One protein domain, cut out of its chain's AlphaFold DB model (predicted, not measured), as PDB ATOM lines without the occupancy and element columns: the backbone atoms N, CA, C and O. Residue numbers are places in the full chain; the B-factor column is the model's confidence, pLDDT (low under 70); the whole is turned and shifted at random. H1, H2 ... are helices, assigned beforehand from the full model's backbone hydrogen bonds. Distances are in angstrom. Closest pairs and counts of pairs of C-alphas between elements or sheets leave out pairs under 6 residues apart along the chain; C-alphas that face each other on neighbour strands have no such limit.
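Overview. This is residues 222 to 253 and 305 to 445 of the 580 residues of the protein "Choline transporter protein 2-like" of Tropilaelaps mercedesae (UniProt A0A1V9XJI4). The long helix H3 forms the core, with H2 packed along it and the helical hairpin of H5 and H6 packed on it at a slant, so that the two pairs of long helices spread apart like a V. Toward the closed end, the short helices H4 and H1 pack together near H3, and H7 lies crosswise on H6. The printed part has 173 residues with seven named helices, H1 to H7 in chain order, and no named strand; the class is all helix. The whole is loose, with a radius of gyration of the C-alphas of 19.7 A, and elongated, spanning 68 by 40 by 24 A.

Along the chain. The longest helix is H3, residues 305 to 340, 51.9 A from C-alpha 305 at (-34.518, 36.734, -22.010) to C-alpha 340 at (1.302, 37.142, 15.532). H2 is residues 228 to 251, 34.8 A. H5 is residues 364 to 391, 39.9 A, and H6 is residues 397 to 431, 50.7 A. H4 is residues 351 to 362, 16.4 A, and H1 is residues 222 to 225, 5.4 A. H7 is residues 435 to 445, 15.3 A, ending with C-alpha 445 at (7.065, 32.817, -0.642).

Arrangement. H3 is the hub, touching four helices. H3, H5 and H6 form an up-and-down bundle, each running against the one before it. H2 touches H3 at a shallow tilt of 6 degrees, opposite ways; their closest C-alphas, of Pro 230 and Ile 323, are 5.9 A apart. H5 touches H3 with residues 367 to 379 alone, at a steep tilt of 43 degrees, opposite ways; the closest C-alphas are those of Gly 321 and Ser 371, 4.9 A. H6 touches H3 with residues 422 to 430 alone, the same way at 36 degrees, only just a steep tilt; the closest C-alphas are those of Thr 333 and Gly 429, 4.3 A. H5 and H6 are a hairpin at a shallow tilt of 13 degrees, closest at C-alphas 381 and 410, 5.8 A. H4 touches H3 at a steep tilt of 52 degrees, with C-alphas 330 and 356 closest at 5.1 A, and touches H1, with C-alphas 223 and 352 closest at 6.1 A. H7 is about perpendicular to H6 at 89 degrees and touches it, with C-alphas 424 and 439 closest at 4.1 A. H2 is apart from H5 and H6. In H2 to H7 every O i to N i+4 pair is within hydrogen-bond range; H1 is too short for one.

Size, cuts and confidence. The C-alphas farthest apart, of Asn 345 and Glu 395, are 68.1 A apart. Residues 393 to 398 stand free. Residues 254 to 304 are not printed, and C-alphas 253 and 305 are 9.5 A apart across this cut. Of the links that are printed whole, none is long. The mean pLDDT of the printed part is 90.6; residues 252 to 253 are under 70.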
ATOM      1  N   THR A 222     -15.557  30.779  18.197       86.00
ATOM      2  CA  THR A 222     -16.355  31.436  17.151       86.00
ATOM      3  C   THR A 222     -15.937  31.036  15.732       86.00
ATOM      4  O   THR A 222     -16.757  31.119  14.823       86.00
ATOM      5  N   ALA A 223     -14.698  30.571  15.516       85.12
ATOM      6  CA  ALA A 223     -14.225  30.105  14.207       85.12
ATOM      7  C   ALA A 223     -14.926  28.818  13.757       85.12
ATOM      8  O   ALA A 223     -15.104  28.606  12.563       85.12
ATOM      9  N   LEU A 224     -15.368  27.988  14.704       79.62
ATOM     10  CA  LEU A 224     -16.050  26.725  14.422       79.62
ATOM     11  C   LEU A 224     -17.499  26.928  13.971       79.62
ATOM     12  O   LEU A 224     -18.000  26.161  13.157       79.62
ATOM     13  N   LEU A 225     -18.167  27.968  14.479       81.06
ATOM     14  CA  LEU A 225     -19.524  28.338  14.062       81.06
ATOM     15  C   LEU A 225     -19.536  29.249  12.832       81.06
ATOM     16  O   LEU A 225     -20.558  29.347  12.156       81.06
ATOM     17  N   PHE A 226     -18.409  29.895  12.524       87.44
ATOM     18  CA  PHE A 226     -18.309  30.844  11.424       87.44
ATOM     19  C   PHE A 226     -18.799  30.300  10.074       87.44
ATOM     20  O   PHE A 226     -19.565  31.028   9.459       87.44
ATOM     21  N   PRO A 227     -18.483  29.066   9.618       83.38
ATOM     22  CA  PRO A 227     -18.931  28.544   8.318       83.38
ATOM     23  C   PRO A 227     -20.433  28.551   8.107       83.38
ATOM     24  O   PRO A 227     -20.885  28.699   6.975       83.38
ATOM     25  N   VAL A 228     -21.220  28.423   9.176       83.00
ATOM     26  CA  VAL A 228     -22.681  28.456   9.077       83.00
ATOM     27  C   VAL A 228     -23.135  29.757   8.410       83.00
ATOM     28  O   VAL A 228     -24.046  29.741   7.589       83.00
ATOM     29  N   PHE A 229     -22.448  30.869   8.684       88.44
ATOM     30  CA  PHE A 229     -22.755  32.168   8.099       88.44
ATOM     31  C   PHE A 229     -22.583  32.222   6.562       88.44
ATOM     32  O   PHE A 229     -23.583  32.470   5.885       88.44
ATOM     33  N   PRO A 230     -21.399  31.971   5.959       89.56
ATOM     34  CA  PRO A 230     -21.253  31.949   4.507       89.56
ATOM     35  C   PRO A 230     -22.099  30.855   3.844       89.56
ATOM     36  O   PRO A 230     -22.605  31.104   2.760       89.56
ATOM     37  N   TYR A 231     -22.352  29.701   4.474       87.06
ATOM     38  CA  TYR A 231     -23.276  28.707   3.899       87.06
ATOM     39  C   TYR A 231     -24.727  29.200   3.839       87.06
ATOM     40  O   TYR A 231     -25.418  28.934   2.857       87.06
ATOM     41  N   ILE A 232     -25.196  29.936   4.853       89.75
ATOM     42  CA  ILE A 232     -26.510  30.591   4.799       89.75
ATOM     43  C   ILE A 232     -26.531  31.617   3.663       89.75
ATOM     44  O   ILE A 232     -27.482  31.632   2.886       89.75
ATOM     45  N   LEU A 233     -25.488  32.441   3.524       92.19
ATOM     46  CA  LEU A 233     -25.396  33.399   2.417       92.19
ATOM     47  C   LEU A 233     -25.397  32.701   1.051       92.19
ATOM     48  O   LEU A 233     -26.092  33.148   0.141       92.19
ATOM     49  N   GLU A 234     -24.677  31.591   0.916       90.94
ATOM     50  CA  GLU A 234     -24.613  30.796  -0.312       90.94
ATOM     51  C   GLU A 234     -25.990  30.221  -0.671       90.94
ATOM     52  O   GLU A 234     -26.435  30.315  -1.816       90.94
ATOM     53  N   LEU A 235     -26.718  29.692   0.322       90.94
ATOM     54  CA  LEU A 235     -28.092  29.225   0.142       90.94
ATOM     55  C   LEU A 235     -29.019  30.371  -0.283       90.94
ATOM     56  O   LEU A 235     -29.844  30.190  -1.177       90.94
ATOM     57  N   MET A 236     -28.872  31.556   0.314       94.50
ATOM     58  CA  MET A 236     -29.647  32.740  -0.064       94.50
ATOM     59  C   MET A 236     -29.367  33.160  -1.512       94.50
ATOM     60  O   MET A 236     -30.308  33.451  -2.249       94.50
ATOM     61  N   VAL A 237     -28.105  33.134  -1.953       95.75
ATOM     62  CA  VAL A 237     -27.721  33.416  -3.347       95.75
ATOM     63  C   VAL A 237     -28.276  32.365  -4.305       95.75
ATOM     64  O   VAL A 237     -28.796  32.722  -5.364       95.75
ATOM     65  N   LEU A 238     -28.237  31.083  -3.932       94.25
ATOM     66  CA  LEU A 238     -28.820  30.000  -4.722       94.25
ATOM     67  C   LEU A 238     -30.332  30.188  -4.896       94.25
ATOM     68  O   LEU A 238     -30.832  30.127  -6.018       94.25
ATOM     69  N   LEU A 239     -31.058  30.440  -3.802       95.25
ATOM     70  CA  LEU A 239     -32.504  30.672  -3.829       95.25
ATOM     71  C   LEU A 239     -32.854  31.924  -4.636       95.25
ATOM     72  O   LEU A 239     -33.776  31.887  -5.448       95.25
ATOM     73  N   PHE A 240     -32.092  33.008  -4.465       95.06
ATOM     74  CA  PHE A 240     -32.252  34.236  -5.236       95.06
ATOM     75  C   PHE A 240     -32.048  33.990  -6.736       95.06
ATOM     76  O   PHE A 240     -32.917  34.328  -7.539       95.06
ATOM     77  N   SER A 241     -30.951  33.334  -7.127       95.19
ATOM     78  CA  SER A 241     -30.666  33.035  -8.533       95.19
ATOM     79  C   SER A 241     -31.694  32.078  -9.146       95.19
ATOM     80  O   SER A 241     -32.114  32.277 -10.290       95.19
ATOM     81  N   ALA A 242     -32.154  31.076  -8.387       93.81
ATOM     82  CA  ALA A 242     -33.207  30.157  -8.810       93.81
ATOM     83  C   ALA A 242     -34.547  30.881  -8.998       93.81
ATOM     84  O   ALA A 242     -35.217  30.672 -10.009       93.81
ATOM     85  N   MET A 243     -34.915  31.770  -8.073       93.19
ATOM     86  CA  MET A 243     -36.109  32.605  -8.189       93.19
ATOM     87  C   MET A 243     -36.042  33.489  -9.438       93.19
ATOM     88  O   MET A 243     -36.980  33.489 -10.231       93.19
ATOM     89  N   VAL A 244     -34.923  34.187  -9.665       92.31
ATOM     90  CA  VAL A 244     -34.717  35.005 -10.871       92.31
ATOM     91  C   VAL A 244     -34.812  34.148 -12.137       92.31
ATOM     92  O   VAL A 244     -35.486  34.534 -13.088       92.31
ATOM     93  N   ALA A 245     -34.212  32.954 -12.151       89.88
ATOM     94  CA  ALA A 245     -34.300  32.043 -13.289       89.88
ATOM     95  C   ALA A 245     -35.739  31.568 -13.562       89.88
ATOM     96  O   ALA A 245     -36.139  31.493 -14.721       89.88
ATOM     97  N   LEU A 246     -36.526  31.273 -12.521       88.62
ATOM     98  CA  LEU A 246     -37.942  30.906 -12.645       88.62
ATOM     99  C   LEU A 246     -38.791  32.065 -13.174       88.62
ATOM    100  O   LEU A 246     -39.621  31.856 -14.057       88.62
ATOM    101  N   LEU A 247     -38.551  33.285 -12.686       86.31
ATOM    102  CA  LEU A 247     -39.223  34.488 -13.179       86.31
ATOM    103  C   LEU A 247     -38.893  34.750 -14.656       86.31
ATOM    104  O   LEU A 247     -39.799  34.999 -15.446       86.31
ATOM    105  N   LEU A 248     -37.625  34.612 -15.056       85.50
ATOM    106  CA  LEU A 248     -37.206  34.728 -16.458       85.50
ATOM    107  C   LEU A 248     -37.814  33.629 -17.344       85.50
ATOM    108  O   LEU A 248     -38.261  33.919 -18.450       85.50
ATOM    109  N   MET A 249     -37.915  32.388 -16.851       80.75
ATOM    110  CA  MET A 249     -38.599  31.302 -17.570       80.75
ATOM    111  C   MET A 249     -40.096  31.567 -17.745       80.75
ATOM    112  O   MET A 249     -40.659  31.172 -18.759       80.75
ATOM    113  N   SER A 250     -40.739  32.249 -16.794       77.88
ATOM    114  CA  SER A 250     -42.142  32.661 -16.932       77.88
ATOM    115  C   SER A 250     -42.349  33.751 -17.989       77.88
ATOM    116  O   SER A 250     -43.474  33.917 -18.452       77.88
ATOM    117  N   LEU A 251     -41.301  34.504 -18.338       71.62
ATOM    118  CA  LEU A 251     -41.314  35.512 -19.402       71.62
ATOM    119  C   LEU A 251     -40.948  34.921 -20.769       71.62
ATOM    120  O   LEU A 251     -41.210  35.547 -21.793       71.62
ATOM    121  N   ALA A 252     -40.322  33.740 -20.800       58.41
ATOM    122  CA  ALA A 252     -39.980  33.076 -22.046       58.41
ATOM    123  C   ALA A 252     -41.277  32.665 -22.768       58.41
ATOM    124  O   ALA A 252     -42.089  31.942 -22.179       58.41
ATOM    125  N   PRO A 253     -41.490  33.091 -24.028       53.31
ATOM    126  CA  PRO A 253     -42.678  32.704 -24.767       53.31
ATOM    127  C   PRO A 253     -42.715  31.182 -24.855       53.31
ATOM    128  O   PRO A 253     -41.728  30.527 -25.212       53.31
ATOM    129  N   VAL A 305     -34.319  37.734 -23.077       80.69
ATOM    130  CA  VAL A 305     -34.518  36.734 -22.010       80.69
ATOM    131  C   VAL A 305     -33.312  35.792 -21.906       80.69
ATOM    132  O   VAL A 305     -32.820  35.536 -20.806       80.69
ATOM    133  N   ASN A 306     -32.756  35.349 -23.039       80.44
ATOM    134  CA  ASN A 306     -31.557  34.502 -23.054       80.44
ATOM    135  C   ASN A 306     -30.323  35.224 -22.487       80.44
ATOM    136  O   ASN A 306     -29.607  34.650 -21.662       80.44
ATOM    137  N   TYR A 307     -30.092  36.490 -22.860       86.25
ATOM    138  CA  TYR A 307     -29.010  37.294 -22.272       86.25
ATOM    139  C   TYR A 307     -29.191  37.488 -20.761       86.25
ATOM    140  O   TYR A 307     -28.222  37.391 -20.008       86.25
ATOM    141  N   SER A 308     -30.430  37.677 -20.303       88.38
ATOM    142  CA  SER A 308     -30.754  37.811 -18.877       88.38
ATOM    143  C   SER A 308     -30.478  36.523 -18.094       88.38
ATOM    144  O   SER A 308     -29.941  36.579 -16.988       88.38
ATOM    145  N   HIS A 309     -30.752  35.350 -18.678       88.31
ATOM    146  CA  HIS A 309     -30.365  34.064 -18.086       88.31
ATOM    147  C   HIS A 309     -28.845  33.914 -17.963       88.31
ATOM    148  O   HIS A 309     -28.363  33.448 -16.930       88.31
ATOM    149  N   MET A 310     -28.086  34.329 -18.983       88.19
ATOM    150  CA  MET A 310     -26.620  34.300 -18.930       88.19
ATOM    151  C   MET A 310     -26.064  35.266 -17.882       88.19
ATOM    152  O   MET A 310     -25.151  34.896 -17.145       88.19
ATOM    153  N   TYR A 311     -26.639  36.466 -17.769       92.19
ATOM    154  CA  TYR A 311     -26.267  37.433 -16.738       92.19
ATOM    155  C   TYR A 311     -26.569  36.912 -15.326       92.19
ATOM    156  O   TYR A 311     -25.697  36.967 -14.464       92.19
ATOM    157  N   ASN A 312     -27.754  36.332 -15.094       93.50
ATOM    158  CA  ASN A 312     -28.105  35.721 -13.807       93.50
ATOM    159  C   ASN A 312     -27.161  34.562 -13.445       93.50
ATOM    160  O   ASN A 312     -26.738  34.443 -12.298       93.50
ATOM    161  N   LEU A 313     -26.785  33.733 -14.426       91.25
ATOM    162  CA  LEU A 313     -25.830  32.644 -14.221       91.25
ATOM    163  C   LEU A 313     -24.427  33.167 -13.879       91.25
ATOM    164  O   LEU A 313     -23.784  32.651 -12.969       91.25
ATOM    165  N   PHE A 314     -23.952  34.196 -14.584       94.75
ATOM    166  CA  PHE A 314     -22.682  34.847 -14.263       94.75
ATOM    167  C   PHE A 314     -22.710  35.477 -12.862       94.75
ATOM    168  O   PHE A 314     -21.782  35.278 -12.079       94.75
ATOM    169  N   GLY A 315     -23.796  36.179 -12.526       94.94
ATOM    170  CA  GLY A 315     -24.016  36.771 -11.208       94.94
ATOM    171  C   GLY A 315     -24.020  35.732 -10.088       94.94
ATOM    172  O   GLY A 315     -23.415  35.973  -9.048       94.94
ATOM    173  N   PHE A 316     -24.612  34.555 -10.320       94.38
ATOM    174  CA  PHE A 316     -24.538  33.422  -9.395       94.38
ATOM    175  C   PHE A 316     -23.089  32.996  -9.136       94.38
ATOM    176  O   PHE A 316     -22.658  33.005  -7.989       94.38
ATOM    177  N   PHE A 317     -22.304  32.714 -10.187       92.69
ATOM    178  CA  PHE A 317     -20.893  32.343 -10.017       92.69
ATOM    179  C   PHE A 317     -20.095  33.411  -9.262       92.69
ATOM    180  O   PHE A 317     -19.289  33.072  -8.395       92.69
ATOM    181  N   TRP A 318     -20.340  34.687  -9.570       96.81
ATOM    182  CA  TRP A 318     -19.621  35.787  -8.940       96.81
ATOM    183  C   TRP A 318     -19.972  35.974  -7.468       96.81
ATOM    184  O   TRP A 318     -19.064  36.042  -6.640       96.81
ATOM    185  N   LEU A 319     -21.261  35.992  -7.121       96.25
ATOM    186  CA  LEU A 319     -21.701  36.114  -5.732       96.25
ATOM    187  C   LEU A 319     -21.265  34.910  -4.891       96.25
ATOM    188  O   LEU A 319     -20.762  35.106  -3.786       96.25
ATOM    189  N   SER A 320     -21.357  33.691  -5.428       94.06
ATOM    190  CA  SER A 320     -20.838  32.489  -4.767       94.06
ATOM    191  C   SER A 320     -19.330  32.582  -4.517       94.06
ATOM    192  O   SER A 320     -18.847  32.385  -3.401       94.06
ATOM    193  N   GLY A 321     -18.557  32.957  -5.543       94.94
ATOM    194  CA  GLY A 321     -17.112  33.152  -5.408       94.94
ATOM    195  C   GLY A 321     -16.754  34.242  -4.393       94.94
ATOM    196  O   GLY A 321     -15.761  34.121  -3.676       94.94
ATOM    197  N   PHE A 322     -17.568  35.292  -4.306       97.00
ATOM    198  CA  PHE A 322     -17.397  36.379  -3.350       97.00
ATOM    199  C   PHE A 322     -17.644  35.931  -1.905       97.00
ATOM    200  O   PHE A 322     -16.857  36.274  -1.025       97.00
ATOM    201  N   ILE A 323     -18.691  35.137  -1.656       95.75
ATOM    202  CA  ILE A 323     -19.003  34.587  -0.327       95.75
ATOM    203  C   ILE A 323     -17.888  33.652   0.151       95.75
ATOM    204  O   ILE A 323     -17.453  33.752   1.301       95.75
ATOM    205  N   VAL A 324     -17.375  32.791  -0.735       93.62
ATOM    206  CA  VAL A 324     -16.229  31.920  -0.423       93.62
ATOM    207  C   VAL A 324     -14.994  32.756  -0.078       93.62
ATOM    208  O   VAL A 324     -14.400  32.554   0.979       93.62
ATOM    209  N   ALA A 325     -14.650  33.746  -0.912       95.75
ATOM    210  CA  ALA A 325     -13.516  34.638  -0.668       95.75
ATOM    211  C   ALA A 325     -13.647  35.397   0.663       95.75
ATOM    212  O   ALA A 325     -12.680  35.531   1.414       95.75
ATOM    213  N   PHE A 326     -14.854  35.872   0.980       96.06
ATOM    214  CA  PHE A 326     -15.159  36.529   2.247       96.06
ATOM    215  C   PHE A 326     -14.902  35.611   3.447       96.06
ATOM    216  O   PHE A 326     -14.303  36.041   4.441       96.06
ATOM    217  N   GLY A 327     -15.323  34.348   3.347       94.81
ATOM    218  CA  GLY A 327     -15.088  33.335   4.369       94.81
ATOM    219  C   GLY A 327     -13.599  33.047   4.584       94.81
ATOM    220  O   GLY A 327     -13.121  33.112   5.718       94.81
ATOM    221  N   GLU A 328     -12.862  32.793   3.499       95.12
ATOM    222  CA  GLU A 328     -11.420  32.512   3.534       95.12
ATOM    223  C   GLU A 328     -10.628  33.673   4.150       95.12
ATOM    224  O   GLU A 328      -9.847  33.466   5.077       95.12
ATOM    225  N   MET A 329     -10.872  34.905   3.696       95.56
ATOM    226  CA  MET A 329     -10.188  36.107   4.182       95.56
ATOM    227  C   MET A 329     -10.473  36.396   5.662       95.56
ATOM    228  O   MET A 329      -9.567  36.756   6.417       95.56
ATOM    229  N   THR A 330     -11.724  36.226   6.095       96.12
ATOM    230  CA  THR A 330     -12.121  36.445   7.492       96.12
ATOM    231  C   THR A 330     -11.420  35.458   8.426       96.12
ATOM    232  O   THR A 330     -10.842  35.865   9.437       96.12
ATOM    233  N   LEU A 331     -11.413  34.170   8.070       95.25
ATOM    234  CA  LEU A 331     -10.704  33.138   8.827       95.25
ATOM    235  C   LEU A 331      -9.192  33.383   8.814       95.25
ATOM    236  O   LEU A 331      -8.565  33.361   9.873       95.25
ATOM    237  N   ALA A 332      -8.619  33.691   7.647       96.19
ATOM    238  CA  ALA A 332      -7.198  33.989   7.516       96.19
ATOM    239  C   ALA A 332      -6.768  35.152   8.417       96.19
ATOM    240  O   ALA A 332      -5.768  35.061   9.122       96.19
ATOM    241  N   THR A 333      -7.553  36.228   8.457       95.50
ATOM    242  CA  THR A 333      -7.256  37.419   9.264       95.50
ATOM    243  C   THR A 333      -7.332  37.116  10.766       95.50
ATOM    244  O   THR A 333      -6.469  37.547  11.535       95.50
ATOM    245  N   ALA A 334      -8.317  36.322  11.200       95.25
ATOM    246  CA  ALA A 334      -8.436  35.887  12.593       95.25
ATOM    247  C   ALA A 334      -7.256  34.996  13.022       95.25
ATOM    248  O   ALA A 334      -6.658  35.204  14.077       95.25
ATOM    249  N   ILE A 335      -6.880  34.028  12.184       95.12
ATOM    250  CA  ILE A 335      -5.801  33.073  12.471       95.12
ATOM    251  C   ILE A 335      -4.417  33.729  12.355       95.12
ATOM    252  O   ILE A 335      -3.526  33.427  13.147       95.12
ATOM    253  N   ALA A 336      -4.224  34.666  11.426       95.25
ATOM    254  CA  ALA A 336      -3.015  35.483  11.370       95.25
ATOM    255  C   ALA A 336      -2.867  36.304  12.659       95.25
ATOM    256  O   ALA A 336      -1.803  36.299  13.277       95.25
ATOM    257  N   SER A 337      -3.956  36.926  13.124       93.44
ATOM    258  CA  SER A 337      -3.980  37.654  14.399       93.44
ATOM    259  C   SER A 337      -3.627  36.735  15.578       93.44
ATOM    260  O   SER A 337      -2.809  37.105  16.420       93.44
ATOM    261  N   TYR A 338      -4.148  35.497  15.602       93.81
ATOM    262  CA  TYR A 338      -3.729  34.477  16.573       93.81
ATOM    263  C   TYR A 338      -2.223  34.225  16.530       93.81
ATOM    264  O   TYR A 338      -1.577  34.184  17.576       93.81
ATOM    265  N   TYR A 339      -1.661  34.014  15.338       94.12
ATOM    266  CA  TYR A 339      -0.257  33.652  15.170       94.12
ATOM    267  C   TYR A 339       0.674  34.751  15.687       94.12
ATOM    268  O   TYR A 339       1.549  34.471  16.509       94.12
ATOM    269  N   TRP A 340       0.437  35.992  15.258       93.38
ATOM    270  CA  TRP A 340       1.302  37.142  15.532       93.38
ATOM    271  C   TRP A 340       1.113  37.764  16.925       93.38
ATOM    272  O   TRP A 340       1.932  38.579  17.343       93.38
ATOM    273  N   THR A 341       0.095  37.359  17.690       91.81
ATOM    274  CA  THR A 341      -0.064  37.782  19.094       91.81
ATOM    275  C   THR A 341       0.840  36.949  20.005       91.81
ATOM    276  O   THR A 341       0.784  35.720  19.969       91.81
ATOM    277  N   ARG A 342       1.680  37.576  20.840       87.31
ATOM    278  CA  ARG A 342       2.599  36.834  21.728       87.31
ATOM    279  C   ARG A 342       1.881  36.171  22.896       87.31
ATOM    280  O   ARG A 342       2.043  34.966  23.088       87.31
ATOM    281  N   ASP A 343       1.101  36.939  23.650       86.44
ATOM    282  CA  ASP A 343       0.299  36.398  24.740       86.44
ATOM    283  C   ASP A 343      -1.061  35.937  24.211       86.44
ATOM    284  O   ASP A 343      -1.895  36.727  23.776       86.44
ATOM    285  N   LYS A 344      -1.295  34.623  24.237       86.00
ATOM    286  CA  LYS A 344      -2.542  34.043  23.727       86.00
ATOM    287  C   LYS A 344      -3.752  34.374  24.611       86.00
ATOM    288  O   LYS A 344      -4.874  34.184  24.153       86.00
ATOM    289  N   ASN A 345      -3.546  34.889  25.826       82.25
ATOM    290  CA  ASN A 345      -4.625  35.347  26.706       82.25
ATOM    291  C   ASN A 345      -5.189  36.716  26.297       82.25
ATOM    292  O   ASN A 345      -6.316  37.039  26.657       82.25
ATOM    293  N   GLU A 346      -4.435  37.508  25.528       84.56
ATOM    294  CA  GLU A 346      -4.871  38.822  25.030       84.56
ATOM    295  C   GLU A 346      -5.809  38.712  23.819       84.56
ATOM    296  O   GLU A 346      -6.358  39.708  23.349       84.56
ATOM    297  N   ILE A 347      -6.005  37.500  23.300       83.69
ATOM    298  CA  ILE A 347      -6.822  37.246  22.120       83.69
ATOM    299  C   ILE A 347      -8.307  37.389  22.492       83.69
ATOM    300  O   ILE A 347      -8.807  36.617  23.314       83.69
ATOM    301  N   PRO A 348      -9.051  38.329  21.876       79.50
ATOM    302  CA  PRO A 348     -10.463  38.514  22.180       79.50
ATOM    303  C   PRO A 348     -11.289  37.260  21.871       79.50
ATOM    304  O   PRO A 348     -11.109  36.606  20.842       79.50
ATOM    305  N   THR A 349     -12.293  36.966  22.697       74.00
ATOM    306  CA  THR A 349     -13.200  35.824  22.474       74.00
ATOM    307  C   THR A 349     -13.974  35.924  21.153       74.00
ATOM    308  O   THR A 349     -14.294  34.904  20.550       74.00
ATOM    309  N   ILE A 350     -14.216  37.148  20.663       84.12
ATOM    310  CA  ILE A 350     -14.895  37.448  19.390       84.12
ATOM    311  C   ILE A 350     -13.869  37.815  18.294       84.12
ATOM    312  O   ILE A 350     -14.109  38.677  17.454       84.12
ATOM    313  N   THR A 351     -12.698  37.163  18.260       89.44
ATOM    314  CA  THR A 351     -11.657  37.482  17.254       89.44
ATOM    315  C   THR A 351     -12.165  37.353  15.814       89.44
ATOM    316  O   THR A 351     -11.870  38.201  14.973       89.44
ATOM    317  N   VAL A 352     -12.983  36.336  15.524       92.38
ATOM    318  CA  VAL A 352     -13.539  36.138  14.174       92.38
ATOM    319  C   VAL A 352     -14.530  37.241  13.804       92.38
ATOM    320  O   VAL A 352     -14.539  37.678  12.661       92.38
ATOM    321  N   GLY A 353     -15.320  37.738  14.760       91.44
ATOM    322  CA  GLY A 353     -16.233  38.857  14.519       91.44
ATOM    323  C   GLY A 353     -15.482  40.153  14.212       91.44
ATOM    324  O   GLY A 353     -15.830  40.858  13.268       91.44
ATOM    325  N   THR A 354     -14.394  40.429  14.936       91.31
ATOM    326  CA  THR A 354     -13.515  41.570  14.641       91.31
ATOM    327  C   THR A 354     -12.861  41.428  13.265       91.31
ATOM    328  O   THR A 354     -12.878  42.371  12.478       91.31
ATOM    329  N   ALA A 355     -12.344  40.243  12.926       94.62
ATOM    330  CA  ALA A 355     -11.770  39.963  11.608       94.62
ATOM    331  C   ALA A 355     -12.803  40.110  10.479       94.62
ATOM    332  O   ALA A 355     -12.503  40.654   9.416       94.62
ATOM    333  N   MET A 356     -14.039  39.674  10.724       94.19
ATOM    334  CA  MET A 356     -15.158  39.826   9.801       94.19
ATOM    335  C   MET A 356     -15.452  41.308   9.555       94.19
ATOM    336  O   MET A 356     -15.536  41.737   8.406       94.19
ATOM    337  N   TRP A 357     -15.541  42.106  10.621       94.25
ATOM    338  CA  TRP A 357     -15.758  43.547  10.521       94.25
ATOM    339  C   TRP A 357     -14.638  44.253   9.750       94.25
ATOM    340  O   TRP A 357     -14.915  45.054   8.857       94.25
ATOM    341  N   THR A 358     -13.377  43.908  10.017       93.38
ATOM    342  CA  THR A 358     -12.222  44.425   9.270       93.38
ATOM    343  C   THR A 358     -12.315  44.076   7.784       93.38
ATOM    344  O   THR A 358     -12.145  44.949   6.930       93.38
ATOM    345  N   THR A 359     -12.660  42.828   7.457       95.19
ATOM    346  CA  THR A 359     -12.857  42.376   6.072       95.19
ATOM    347  C   THR A 359     -13.945  43.189   5.364       95.19
ATOM    348  O   THR A 359     -13.724  43.669   4.249       95.19
ATOM    349  N   VAL A 360     -15.086  43.416   6.027       95.06
ATOM    350  CA  VAL A 360     -16.186  44.249   5.510       95.06
ATOM    351  C   VAL A 360     -15.756  45.698   5.305       95.06
ATOM    352  O   VAL A 360     -16.045  46.290   4.266       95.06
ATOM    353  N   ARG A 361     -15.064  46.286   6.281       95.19
ATOM    354  CA  ARG A 361     -14.760  47.718   6.281       95.19
ATOM    355  C   ARG A 361     -13.661  48.109   5.295       95.19
ATOM    356  O   ARG A 361     -13.714  49.227   4.772       95.19
ATOM    357  N   TYR A 362     -12.678  47.232   5.080       93.69
ATOM    358  CA  TYR A 362     -11.438  47.574   4.376       93.69
ATOM    359  C   TYR A 362     -11.137  46.709   3.145       93.69
ATOM    360  O   TYR A 362     -10.447  47.182   2.245       93.69
ATOM    361  N   HIS A 363     -11.647  45.474   3.053       95.56
ATOM    362  CA  HIS A 363     -11.166  44.500   2.058       95.56
ATOM    363  C   HIS A 363     -12.212  44.021   1.043       95.56
ATOM    364  O   HIS A 363     -11.899  43.183   0.198       95.56
ATOM    365  N   MET A 364     -13.414  44.599   1.028       94.75
ATOM    366  CA  MET A 364     -14.472  44.240   0.071       94.75
ATOM    367  C   MET A 364     -14.035  44.335  -1.401       94.75
ATOM    368  O   MET A 364     -14.373  43.464  -2.199       94.75
ATOM    369  N   GLY A 365     -13.218  45.334  -1.760       94.56
ATOM    370  CA  GLY A 365     -12.673  45.468  -3.118       94.56
ATOM    371  C   GLY A 365     -11.716  44.333  -3.506       94.56
ATOM    372  O   GLY A 365     -11.803  43.803  -4.612       94.56
ATOM    373  N   THR A 366     -10.848  43.904  -2.581       96.19
ATOM    374  CA  THR A 366      -9.936  42.759  -2.765       96.19
ATOM    375  C   THR A 366     -10.719  41.466  -3.005       96.19
ATOM    376  O   THR A 366     -10.378  40.689  -3.901       96.19
ATOM    377  N   LEU A 367     -11.797  41.254  -2.243       96.44
ATOM    378  CA  LEU A 367     -12.680  40.097  -2.393       96.44
ATOM    379  C   LEU A 367     -13.425  40.118  -3.729       96.44
ATOM    380  O   LEU A 367     -13.419  39.118  -4.448       96.44
ATOM    381  N   ALA A 368     -14.019  41.261  -4.085       96.38
ATOM    382  CA  ALA A 368     -14.741  41.447  -5.342       96.38
ATOM    383  C   ALA A 368     -13.839  41.198  -6.554       96.38
ATOM    384  O   ALA A 368     -14.222  40.457  -7.455       96.38
ATOM    385  N   PHE A 369     -12.625  41.753  -6.549       96.25
ATOM    386  CA  PHE A 369     -11.667  41.574  -7.637       96.25
ATOM    387  C   PHE A 369     -11.203  40.120  -7.771       96.25
ATOM    388  O   PHE A 369     -11.277  39.550  -8.859       96.25
ATOM    389  N   GLY A 370     -10.774  39.487  -6.673       95.50
ATOM    390  CA  GLY A 370     -10.308  38.101  -6.727       95.50
ATOM    391  C   GLY A 370     -11.416  37.129  -7.150       95.50
ATOM    392  O   GLY A 370     -11.212  36.312  -8.051       95.50
ATOM    393  N   SER A 371     -12.612  37.248  -6.565       96.56
ATOM    394  CA  SER A 371     -13.759  36.403  -6.927       96.56
ATOM    395  C   SER A 371     -14.210  36.610  -8.375       96.56
ATOM    396  O   SER A 371     -14.558  35.634  -9.041       96.56
ATOM    397  N   LEU A 372     -14.141  37.838  -8.902       96.44
ATOM    398  CA  LEU A 372     -14.485  38.142 -10.292       96.44
ATOM    399  C   LEU A 372     -13.583  37.390 -11.280       96.44
ATOM    400  O   LEU A 372     -14.089  36.792 -12.226       96.44
ATOM    401  N   ILE A 373     -12.265  37.361 -11.044       95.56
ATOM    402  CA  ILE A 373     -11.311  36.674 -11.933       95.56
ATOM    403  C   ILE A 373     -11.622  35.172 -12.010       95.56
ATOM    404  O   ILE A 373     -11.685  34.610 -13.105       95.56
ATOM    405  N   ILE A 374     -11.869  34.527 -10.864       94.81
ATOM    406  CA  ILE A 374     -12.265  33.109 -10.823       94.81
ATOM    407  C   ILE A 374     -13.589  32.908 -11.567       94.81
ATOM    408  O   ILE A 374     -13.723  31.966 -12.348       94.81
ATOM    409  N   SER A 375     -14.552  33.803 -11.355       94.94
ATOM    410  CA  SER A 375     -15.901  33.688 -11.915       94.94
ATOM    411  C   SER A 375     -15.921  33.837 -13.431       94.94
ATOM    412  O   SER A 375     -16.644  33.103 -14.096       94.94
ATOM    413  N   ILE A 376     -15.081  34.708 -13.997       95.00
ATOM    414  CA  ILE A 376     -14.905  34.831 -15.451       95.00
ATOM    415  C   ILE A 376     -14.433  33.498 -16.046       95.00
ATOM    416  O   ILE A 376     -15.027  33.007 -17.004       95.00
ATOM    417  N   VAL A 377     -13.404  32.874 -15.462       94.25
ATOM    418  CA  VAL A 377     -12.874  31.594 -15.963       94.25
ATOM    419  C   VAL A 377     -13.879  30.454 -15.765       94.25
ATOM    420  O   VAL A 377     -14.096  29.662 -16.685       94.25
ATOM    421  N   ALA A 378     -14.545  30.401 -14.610       91.81
ATOM    422  CA  ALA A 378     -15.582  29.412 -14.325       91.81
ATOM    423  C   ALA A 378     -16.775  29.538 -15.288       91.81
ATOM    424  O   ALA A 378     -17.294  28.529 -15.774       91.81
ATOM    425  N   PHE A 379     -17.173  30.767 -15.621       91.00
ATOM    426  CA  PHE A 379     -18.237  31.045 -16.578       91.00
ATOM    427  C   PHE A 379     -17.848  30.640 -18.004       91.00
ATOM    428  O   PHE A 379     -18.627  29.970 -18.681       91.00
ATOM    429  N   ILE A 380     -16.622  30.949 -18.443       92.06
ATOM    430  CA  ILE A 380     -16.098  30.479 -19.738       92.06
ATOM    431  C   ILE A 380     -16.108  28.944 -19.790       92.06
ATOM    432  O   ILE A 380     -16.576  28.364 -20.772       92.06
ATOM    433  N   ARG A 381     -15.673  28.266 -18.718       90.50
ATOM    434  CA  ARG A 381     -15.733  26.799 -18.621       90.50
ATOM    435  C   ARG A 381     -17.170  26.285 -18.739       90.50
ATOM    436  O   ARG A 381     -17.410  25.324 -19.469       90.50
ATOM    437  N   ALA A 382     -18.124  26.927 -18.065       88.88
ATOM    438  CA  ALA A 382     -19.538  26.565 -18.141       88.88
ATOM    439  C   ALA A 382     -20.093  26.708 -19.571       88.88
ATOM    440  O   ALA A 382     -20.800  25.816 -20.042       88.88
ATOM    441  N   ILE A 383     -19.717  27.770 -20.294       89.12
ATOM    442  CA  ILE A 383     -20.081  27.959 -21.706       89.12
ATOM    443  C   ILE A 383     -19.493  26.844 -22.578       89.12
ATOM    444  O   ILE A 383     -20.219  26.263 -23.382       89.12
ATOM    445  N   ILE A 384     -18.214  26.496 -22.406       89.56
ATOM    446  CA  ILE A 384     -17.571  25.409 -23.169       89.56
ATOM    447  C   ILE A 384     -18.305  24.081 -22.941       89.56
ATOM    448  O   ILE A 384     -18.633  23.388 -23.904       89.56
ATOM    449  N   MET A 385     -18.632  23.752 -21.686       86.75
ATOM    450  CA  MET A 385     -19.394  22.542 -21.344       86.75
ATOM    451  C   MET A 385     -20.804  22.557 -21.951       86.75
ATOM    452  O   MET A 385     -21.293  21.530 -22.434       86.75
ATOM    453  N   PHE A 386     -21.461  23.719 -21.965       86.38
ATOM    454  CA  PHE A 386     -22.763  23.880 -22.603       86.38
ATOM    455  C   PHE A 386     -22.676  23.647 -24.116       86.38
ATOM    456  O   PHE A 386     -23.462  22.866 -24.658       86.38
ATOM    457  N   ILE A 387     -21.700  24.253 -24.793       87.69
ATOM    458  CA  ILE A 387     -21.475  24.075 -26.232       87.69
ATOM    459  C   ILE A 387     -21.163  22.605 -26.545       87.69
ATOM    460  O   ILE A 387     -21.780  22.038 -27.448       87.69
ATOM    461  N   GLU A 388     -20.298  21.947 -25.763       84.62
ATOM    462  CA  GLU A 388     -20.004  20.516 -25.921       84.62
ATOM    463  C   GLU A 388     -21.288  19.678 -25.825       84.62
ATOM    464  O   GLU A 388     -21.527  18.807 -26.663       84.62
ATOM    465  N   SER A 389     -22.165  19.969 -24.858       83.62
ATOM    466  CA  SER A 389     -23.431  19.246 -24.690       83.62
ATOM    467  C   SER A 389     -24.362  19.365 -25.905       83.62
ATOM    468  O   SER A 389     -25.056  18.404 -26.247       83.62
ATOM    469  N   ARG A 390     -24.348  20.517 -26.590       83.88
ATOM    470  CA  ARG A 390     -25.153  20.773 -27.794       83.88
ATOM    471  C   ARG A 390     -24.530  20.153 -29.040       83.88
ATOM    472  O   ARG A 390     -25.256  19.625 -29.880       83.88
ATOM    473  N   LEU A 391     -23.201  20.152 -29.127       83.00
ATOM    474  CA  LEU A 391     -22.454  19.598 -30.254       83.00
ATOM    475  C   LEU A 391     -22.350  18.072 -30.248       83.00
ATOM    476  O   LEU A 391     -21.978  17.492 -31.263       83.00
ATOM    477  N   LYS A 392     -22.766  17.390 -29.170       74.00
ATOM    478  CA  LYS A 392     -22.910  15.920 -29.154       74.00
ATOM    479  C   LYS A 392     -23.811  15.380 -30.271       74.00
ATOM    480  O   LYS A 392     -23.689  14.211 -30.613       74.00
ATOM    481  N   LYS A 393     -24.692  16.215 -30.833       75.56
ATOM    482  CA  LYS A 393     -25.577  15.863 -31.954       75.56
ATOM    483  C   LYS A 393     -24.898  15.889 -33.329       75.56
ATOM    484  O   LYS A 393     -25.483  15.375 -34.272       75.56
ATOM    485  N   TYR A 394     -23.715  16.491 -33.450       78.94
ATOM    486  CA  TYR A 394     -23.012  16.661 -34.721       78.94
ATOM    487  C   TYR A 394     -21.736  15.802 -34.757       78.94
ATOM    488  O   TYR A 394     -21.009  15.680 -33.765       78.94
ATOM    489  N   GLU A 395     -21.446  15.203 -35.911       71.50
ATOM    490  CA  GLU A 395     -20.307  14.296 -36.127       71.50
ATOM    491  C   GLU A 395     -19.032  15.047 -36.541       71.50
ATOM    492  O   GLU A 395     -18.437  14.768 -37.576       71.50
ATOM    493  N   ASN A 396     -18.600  16.035 -35.747       82.44
ATOM    494  CA  ASN A 396     -17.308  16.694 -35.970       82.44
ATOM    495  C   ASN A 396     -16.343  16.429 -34.807       82.44
ATOM    496  O   ASN A 396     -16.369  17.107 -33.776       82.44
ATOM    497  N   GLU A 397     -15.495  15.415 -34.972       82.62
ATOM    498  CA  GLU A 397     -14.549  14.968 -33.944       82.62
ATOM    499  C   GLU A 397     -13.460  16.011 -33.640       82.62
ATOM    500  O   GLU A 397     -13.043  16.144 -32.488       82.62
ATOM    501  N   VAL A 398     -13.068  16.830 -34.624       86.31
ATOM    502  CA  VAL A 398     -12.068  17.896 -34.431       86.31
ATOM    503  C   VAL A 398     -12.603  18.976 -33.489       86.31
ATOM    504  O   VAL A 398     -11.930  19.356 -32.532       86.31
ATOM    505  N   THR A 399     -13.842  19.433 -33.694       84.44
ATOM    506  CA  THR A 399     -14.472  20.433 -32.817       84.44
ATOM    507  C   THR A 399     -14.617  19.912 -31.386       84.44
ATOM    508  O   THR A 399     -14.336  20.640 -30.434       84.44
ATOM    509  N   LYS A 400     -14.994  18.636 -31.215       83.12
ATOM    510  CA  LYS A 400     -15.073  17.998 -29.891       83.12
ATOM    511  C   LYS A 400     -13.702  17.935 -29.212       83.12
ATOM    512  O   LYS A 400     -13.603  18.240 -28.025       83.12
ATOM    513  N   MET A 401     -12.645  17.578 -29.946       86.50
ATOM    514  CA  MET A 401     -11.280  17.544 -29.417       86.50
ATOM    515  C   MET A 401     -10.822  18.928 -28.940       86.50
ATOM    516  O   MET A 401     -10.345  19.059 -27.813       86.50
ATOM    517  N   VAL A 402     -11.015  19.968 -29.756       88.31
ATOM    518  CA  VAL A 402     -10.627  21.347 -29.419       88.31
ATOM    519  C   VAL A 402     -11.360  21.846 -28.171       88.31
ATOM    520  O   VAL A 402     -10.722  22.359 -27.251       88.31
ATOM    521  N   LEU A 403     -12.678  21.637 -28.080       87.31
ATOM    522  CA  LEU A 403     -13.461  22.043 -26.906       87.31
ATOM    523  C   LEU A 403     -13.007  21.339 -25.625       87.31
ATOM    524  O   LEU A 403     -12.968  21.966 -24.569       87.31
ATOM    525  N   ARG A 404     -12.596  20.069 -25.708       85.94
ATOM    526  CA  ARG A 404     -12.032  19.343 -24.560       85.94
ATOM    527  C   ARG A 404     -10.690  19.911 -24.111       85.94
ATOM    528  O   ARG A 404     -10.467  20.024 -22.908       85.94
ATOM    529  N   ILE A 405      -9.818  20.300 -25.046       90.25
ATOM    530  CA  ILE A 405      -8.528  20.931 -24.724       90.25
ATOM    531  C   ILE A 405      -8.758  22.271 -24.017       90.25
ATOM    532  O   ILE A 405      -8.218  22.488 -22.932       90.25
ATOM    533  N   PHE A 406      -9.606  23.141 -24.574       90.00
ATOM    534  CA  PHE A 406      -9.934  24.426 -23.949       90.00
ATOM    535  C   PHE A 406     -10.659  24.263 -22.609       90.00
ATOM    536  O   PHE A 406     -10.358  24.988 -21.662       90.00
ATOM    537  N   GLY A 407     -11.572  23.295 -22.498       88.50
ATOM    538  CA  GLY A 407     -12.245  22.966 -21.243       88.50
ATOM    539  C   GLY A 407     -11.263  22.518 -20.158       88.50
ATOM    540  O   GLY A 407     -11.345  22.993 -19.026       88.50
ATOM    541  N   CYS A 408     -10.288  21.674 -20.514       91.44
ATOM    542  CA  CYS A 408      -9.206  21.254 -19.623       91.44
ATOM    543  C   CYS A 408      -8.325  22.440 -19.201       91.44
ATOM    544  O   CYS A 408      -8.083  22.627 -18.011       91.44
ATOM    545  N   PHE A 409      -7.917  23.293 -20.147       93.56
ATOM    546  CA  PHE A 409      -7.148  24.502 -19.844       93.56
ATOM    547  C   PHE A 409      -7.895  25.432 -18.879       93.56
ATOM    548  O   PHE A 409      -7.319  25.858 -17.882       93.56
ATOM    549  N   CYS A 410      -9.183  25.701 -19.123       91.75
ATOM    550  CA  CYS A 410      -9.994  26.541 -18.237       91.75
ATOM    551  C   CYS A 410     -10.147  25.913 -16.847       91.75
ATOM    552  O   CYS A 410     -10.100  26.623 -15.849       91.75
ATOM    553  N   TRP A 411     -10.289  24.587 -16.763       92.69
ATOM    554  CA  TRP A 411     -10.316  23.875 -15.485       92.69
ATOM    555  C   TRP A 411      -8.986  24.007 -14.726       92.69
ATOM    556  O   TRP A 411      -8.994  24.327 -13.537       92.69
ATOM    557  N   CYS A 412      -7.847  23.841 -15.405       94.12
ATOM    558  CA  CYS A 412      -6.522  24.057 -14.818       94.12
ATOM    559  C   CYS A 412      -6.331  25.507 -14.354       94.12
ATOM    560  O   CYS A 412      -5.853  25.735 -13.243       94.12
ATOM    561  N   LEU A 413      -6.733  26.480 -15.176       94.44
ATOM    562  CA  LEU A 413      -6.638  27.902 -14.858       94.44
ATOM    563  C   LEU A 413      -7.521  28.270 -13.661       94.44
ATOM    564  O   LEU A 413      -7.058  28.966 -12.766       94.44
ATOM    565  N   GLU A 414      -8.757  27.771 -13.596       93.75
ATOM    566  CA  GLU A 414      -9.647  27.984 -12.449       93.75
ATOM    567  C   GLU A 414      -9.025  27.458 -11.151       93.75
ATOM    568  O   GLU A 414      -9.034  28.158 -10.141       93.75
ATOM    569  N   ASN A 415      -8.450  26.251 -11.171       92.19
ATOM    570  CA  ASN A 415      -7.793  25.675  -9.996       92.19
ATOM    571  C   ASN A 415      -6.543  26.463  -9.587       92.19
ATOM    572  O   ASN A 415      -6.332  26.713  -8.401       92.19
ATOM    573  N   PHE A 416      -5.736  26.894 -10.557       92.94
ATOM    574  CA  PHE A 416      -4.578  27.742 -10.294       92.94
ATOM    575  C   PHE A 416      -4.988  29.090  -9.686       92.94
ATOM    576  O   PHE A 416      -4.398  29.526  -8.700       92.94
ATOM    577  N   LEU A 417      -6.029  29.729 -10.224       94.38
ATOM    578  CA  LEU A 417      -6.550  30.991  -9.700       94.38
ATOM    579  C   LEU A 417      -7.129  30.829  -8.295       94.38
ATOM    580  O   LEU A 417      -6.858  31.664  -7.441       94.38
ATOM    581  N   LYS A 418      -7.850  29.738  -8.012       94.12
ATOM    582  CA  LYS A 418      -8.298  29.404  -6.650       94.12
ATOM    583  C   LYS A 418      -7.120  29.301  -5.681       94.12
ATOM    584  O   LYS A 418      -7.164  29.902  -4.612       94.12
ATOM    585  N   PHE A 419      -6.046  28.612  -6.077       92.12
ATOM    586  CA  PHE A 419      -4.821  28.523  -5.278       92.12
ATOM    587  C   PHE A 419      -4.191  29.902  -5.032       92.12
ATOM    588  O   PHE A 419      -3.890  30.241  -3.889       92.12
ATOM    589  N   VAL A 420      -4.003  30.719  -6.074       94.50
ATOM    590  CA  VAL A 420      -3.397  32.053  -5.929       94.50
ATOM    591  C   VAL A 420      -4.267  32.962  -5.063       94.50
ATOM    592  O   VAL A 420      -3.741  33.599  -4.156       94.50
ATOM    593  N   ASN A 421      -5.581  32.994  -5.294       95.62
ATOM    594  CA  ASN A 421      -6.515  33.829  -4.545       95.62
ATOM    595  C   ASN A 421      -6.529  33.486  -3.058       95.62
ATOM    596  O   ASN A 421      -6.356  34.387  -2.242       95.62
ATOM    597  N   ARG A 422      -6.668  32.199  -2.711       95.44
ATOM    598  CA  ARG A 422      -6.684  31.749  -1.312       95.44
ATOM    599  C   ARG A 422      -5.436  32.220  -0.568       95.44
ATOM    600  O   ARG A 422      -5.529  32.806   0.505       95.44
ATOM    601  N   ASN A 423      -4.262  32.050  -1.176       96.00
ATOM    602  CA  ASN A 423      -2.996  32.486  -0.586       96.00
ATOM    603  C   ASN A 423      -2.818  34.016  -0.589       96.00
ATOM    604  O   ASN A 423      -2.222  34.572   0.336       96.00
ATOM    605  N   ALA A 424      -3.356  34.714  -1.591       97.38
ATOM    606  CA  ALA A 424      -3.381  36.173  -1.631       97.38
ATOM    607  C   ALA A 424      -4.214  36.745  -0.480       97.38
ATOM    608  O   ALA A 424      -3.748  37.663   0.186       97.38
ATOM    609  N   TYR A 425      -5.393  36.177  -0.200       97.31
ATOM    610  CA  TYR A 425      -6.233  36.589   0.926       97.31
ATOM    611  C   TYR A 425      -5.512  36.406   2.264       97.31
ATOM    612  O   TYR A 425      -5.540  37.309   3.095       97.31
ATOM    613  N   ILE A 426      -4.763  35.314   2.450       97.19
ATOM    614  CA  ILE A 426      -3.942  35.142   3.657       97.19
ATOM    615  C   ILE A 426      -2.934  36.288   3.814       97.19
ATOM    616  O   ILE A 426      -2.864  36.903   4.878       97.19
ATOM    617  N   MET A 427      -2.187  36.626   2.758       96.69
ATOM    618  CA  MET A 427      -1.225  37.733   2.823       96.69
ATOM    619  C   MET A 427      -1.907  39.091   2.994       96.69
ATOM    620  O   MET A 427      -1.410  39.928   3.744       96.69
ATOM    621  N   THR A 428      -3.070  39.314   2.382       96.50
ATOM    622  CA  THR A 428      -3.850  40.526   2.645       96.50
ATOM    623  C   THR A 428      -4.267  40.596   4.114       96.50
ATOM    624  O   THR A 428      -4.198  41.670   4.698       96.50
ATOM    625  N   GLY A 429      -4.623  39.473   4.745       95.06
ATOM    626  CA  GLY A 429      -4.982  39.426   6.165       95.06
ATOM    627  C   GLY A 429      -3.813  39.738   7.106       95.06
ATOM    628  O   GLY A 429      -4.029  40.271   8.189       95.06
ATOM    629  N   ILE A 430      -2.575  39.449   6.689       95.12
ATOM    630  CA  ILE A 430      -1.362  39.737   7.473       95.12
ATOM    631  C   ILE A 430      -0.932  41.208   7.338       95.12
ATOM    632  O   ILE A 430      -0.502  41.807   8.321       95.12
ATOM    633  N   TYR A 431      -1.012  41.792   6.136       94.00
ATOM    634  CA  TYR A 431      -0.425  43.114   5.846       94.00
ATOM    635  C   TYR A 431      -1.430  44.236   5.591       94.00
ATOM    636  O   TYR A 431      -1.048  45.403   5.600       94.00
ATOM    637  N   GLY A 432      -2.682  43.909   5.280       93.75
ATOM    638  CA  GLY A 432      -3.672  44.877   4.810       93.75
ATOM    639  C   GLY A 432      -3.391  45.439   3.407       93.75
ATOM    640  O   GLY A 432      -3.919  46.491   3.056       93.75
ATOM    641  N   GLU A 433      -2.555  44.779   2.598       93.75
ATOM    642  CA  GLU A 433      -2.186  45.227   1.246       93.75
ATOM    643  C   GLU A 433      -3.264  44.904   0.188       93.75
ATOM    644  O   GLU A 433      -4.176  44.110   0.401       93.75
ATOM    645  N   ASN A 434      -3.158  45.497  -1.005       93.75
ATOM    646  CA  ASN A 434      -4.062  45.170  -2.113       93.75
ATOM    647  C   ASN A 434      -3.843  43.737  -2.657       93.75
ATOM    648  O   ASN A 434      -2.832  43.083  -2.374       93.75
ATOM    649  N   PHE A 435      -4.796  43.260  -3.469       94.69
ATOM    650  CA  PHE A 435      -4.813  41.890  -3.993       94.69
ATOM    651  C   PHE A 435      -3.529  41.509  -4.745       94.69
ATOM    652  O   PHE A 435      -2.912  40.496  -4.434       94.69
ATOM    653  N   CYS A 436      -3.109  42.308  -5.732       95.19
ATOM    654  CA  CYS A 436      -2.000  41.946  -6.619       95.19
ATOM    655  C   CYS A 436      -0.660  41.880  -5.877       95.19
ATOM    656  O   CYS A 436       0.124  40.956  -6.108       95.19
ATOM    657  N   THR A 437      -0.403  42.823  -4.965       96.25
ATOM    658  CA  THR A 437       0.808  42.801  -4.133       96.25
ATOM    659  C   THR A 437       0.811  41.577  -3.219       96.25
ATOM    660  O   THR A 437       1.804  40.843  -3.177       96.25
ATOM    661  N   SER A 438      -0.326  41.294  -2.575       97.19
ATOM    662  CA  SER A 438      -0.499  40.133  -1.696       97.19
ATOM    663  C   SER A 438      -0.316  38.813  -2.453       97.19
ATOM    664  O   SER A 438       0.427  37.942  -2.004       97.19
ATOM    665  N   ALA A 439      -0.913  38.687  -3.642       96.50
ATOM    666  CA  ALA A 439      -0.802  37.514  -4.505       96.50
ATOM    667  C   ALA A 439       0.645  37.259  -4.945       96.50
ATOM    668  O   ALA A 439       1.134  36.133  -4.843       96.50
ATOM    669  N   ARG A 440       1.361  38.306  -5.383       96.69
ATOM    670  CA  ARG A 440       2.775  38.200  -5.771       96.69
ATOM    671  C   ARG A 440       3.635  37.738  -4.598       96.69
ATOM    672  O   ARG A 440       4.460  36.842  -4.774       96.69
ATOM    673  N   ARG A 441       3.460  38.340  -3.416       96.25
ATOM    674  CA  ARG A 441       4.242  37.982  -2.227       96.25
ATOM    675  C   ARG A 441       3.956  36.542  -1.797       96.25
ATOM    676  O   ARG A 441       4.901  35.776  -1.632       96.25
ATOM    677  N   ALA A 442       2.680  36.161  -1.714       96.44
ATOM    678  CA  ALA A 442       2.265  34.806  -1.359       96.44
ATOM    679  C   ALA A 442       2.865  33.764  -2.314       96.44
ATOM    680  O   ALA A 442       3.484  32.794  -1.884       96.44
ATOM    681  N   PHE A 443       2.734  33.994  -3.623       95.25
ATOM    682  CA  PHE A 443       3.234  33.083  -4.645       95.25
ATOM    683  C   PHE A 443       4.755  32.894  -4.566       95.25
ATOM    684  O   PHE A 443       5.234  31.760  -4.583       95.25
ATOM    685  N   LEU A 444       5.520  33.985  -4.439       95.06
ATOM    686  CA  LEU A 444       6.981  33.913  -4.338       95.06
ATOM    687  C   LEU A 444       7.437  33.201  -3.056       95.06
ATOM    688  O   LEU A 444       8.359  32.383  -3.113       95.06
ATOM    689  N   LEU A 445       6.776  33.464  -1.925       94.75
ATOM    690  CA  LEU A 445       7.065  32.817  -0.642       94.75
ATOM    691  C   LEU A 445       6.832  31.297  -0.708       94.75
ATOM    692  O   LEU A 445       7.669  30.504  -0.258       94.75
TER     693      LEU A 445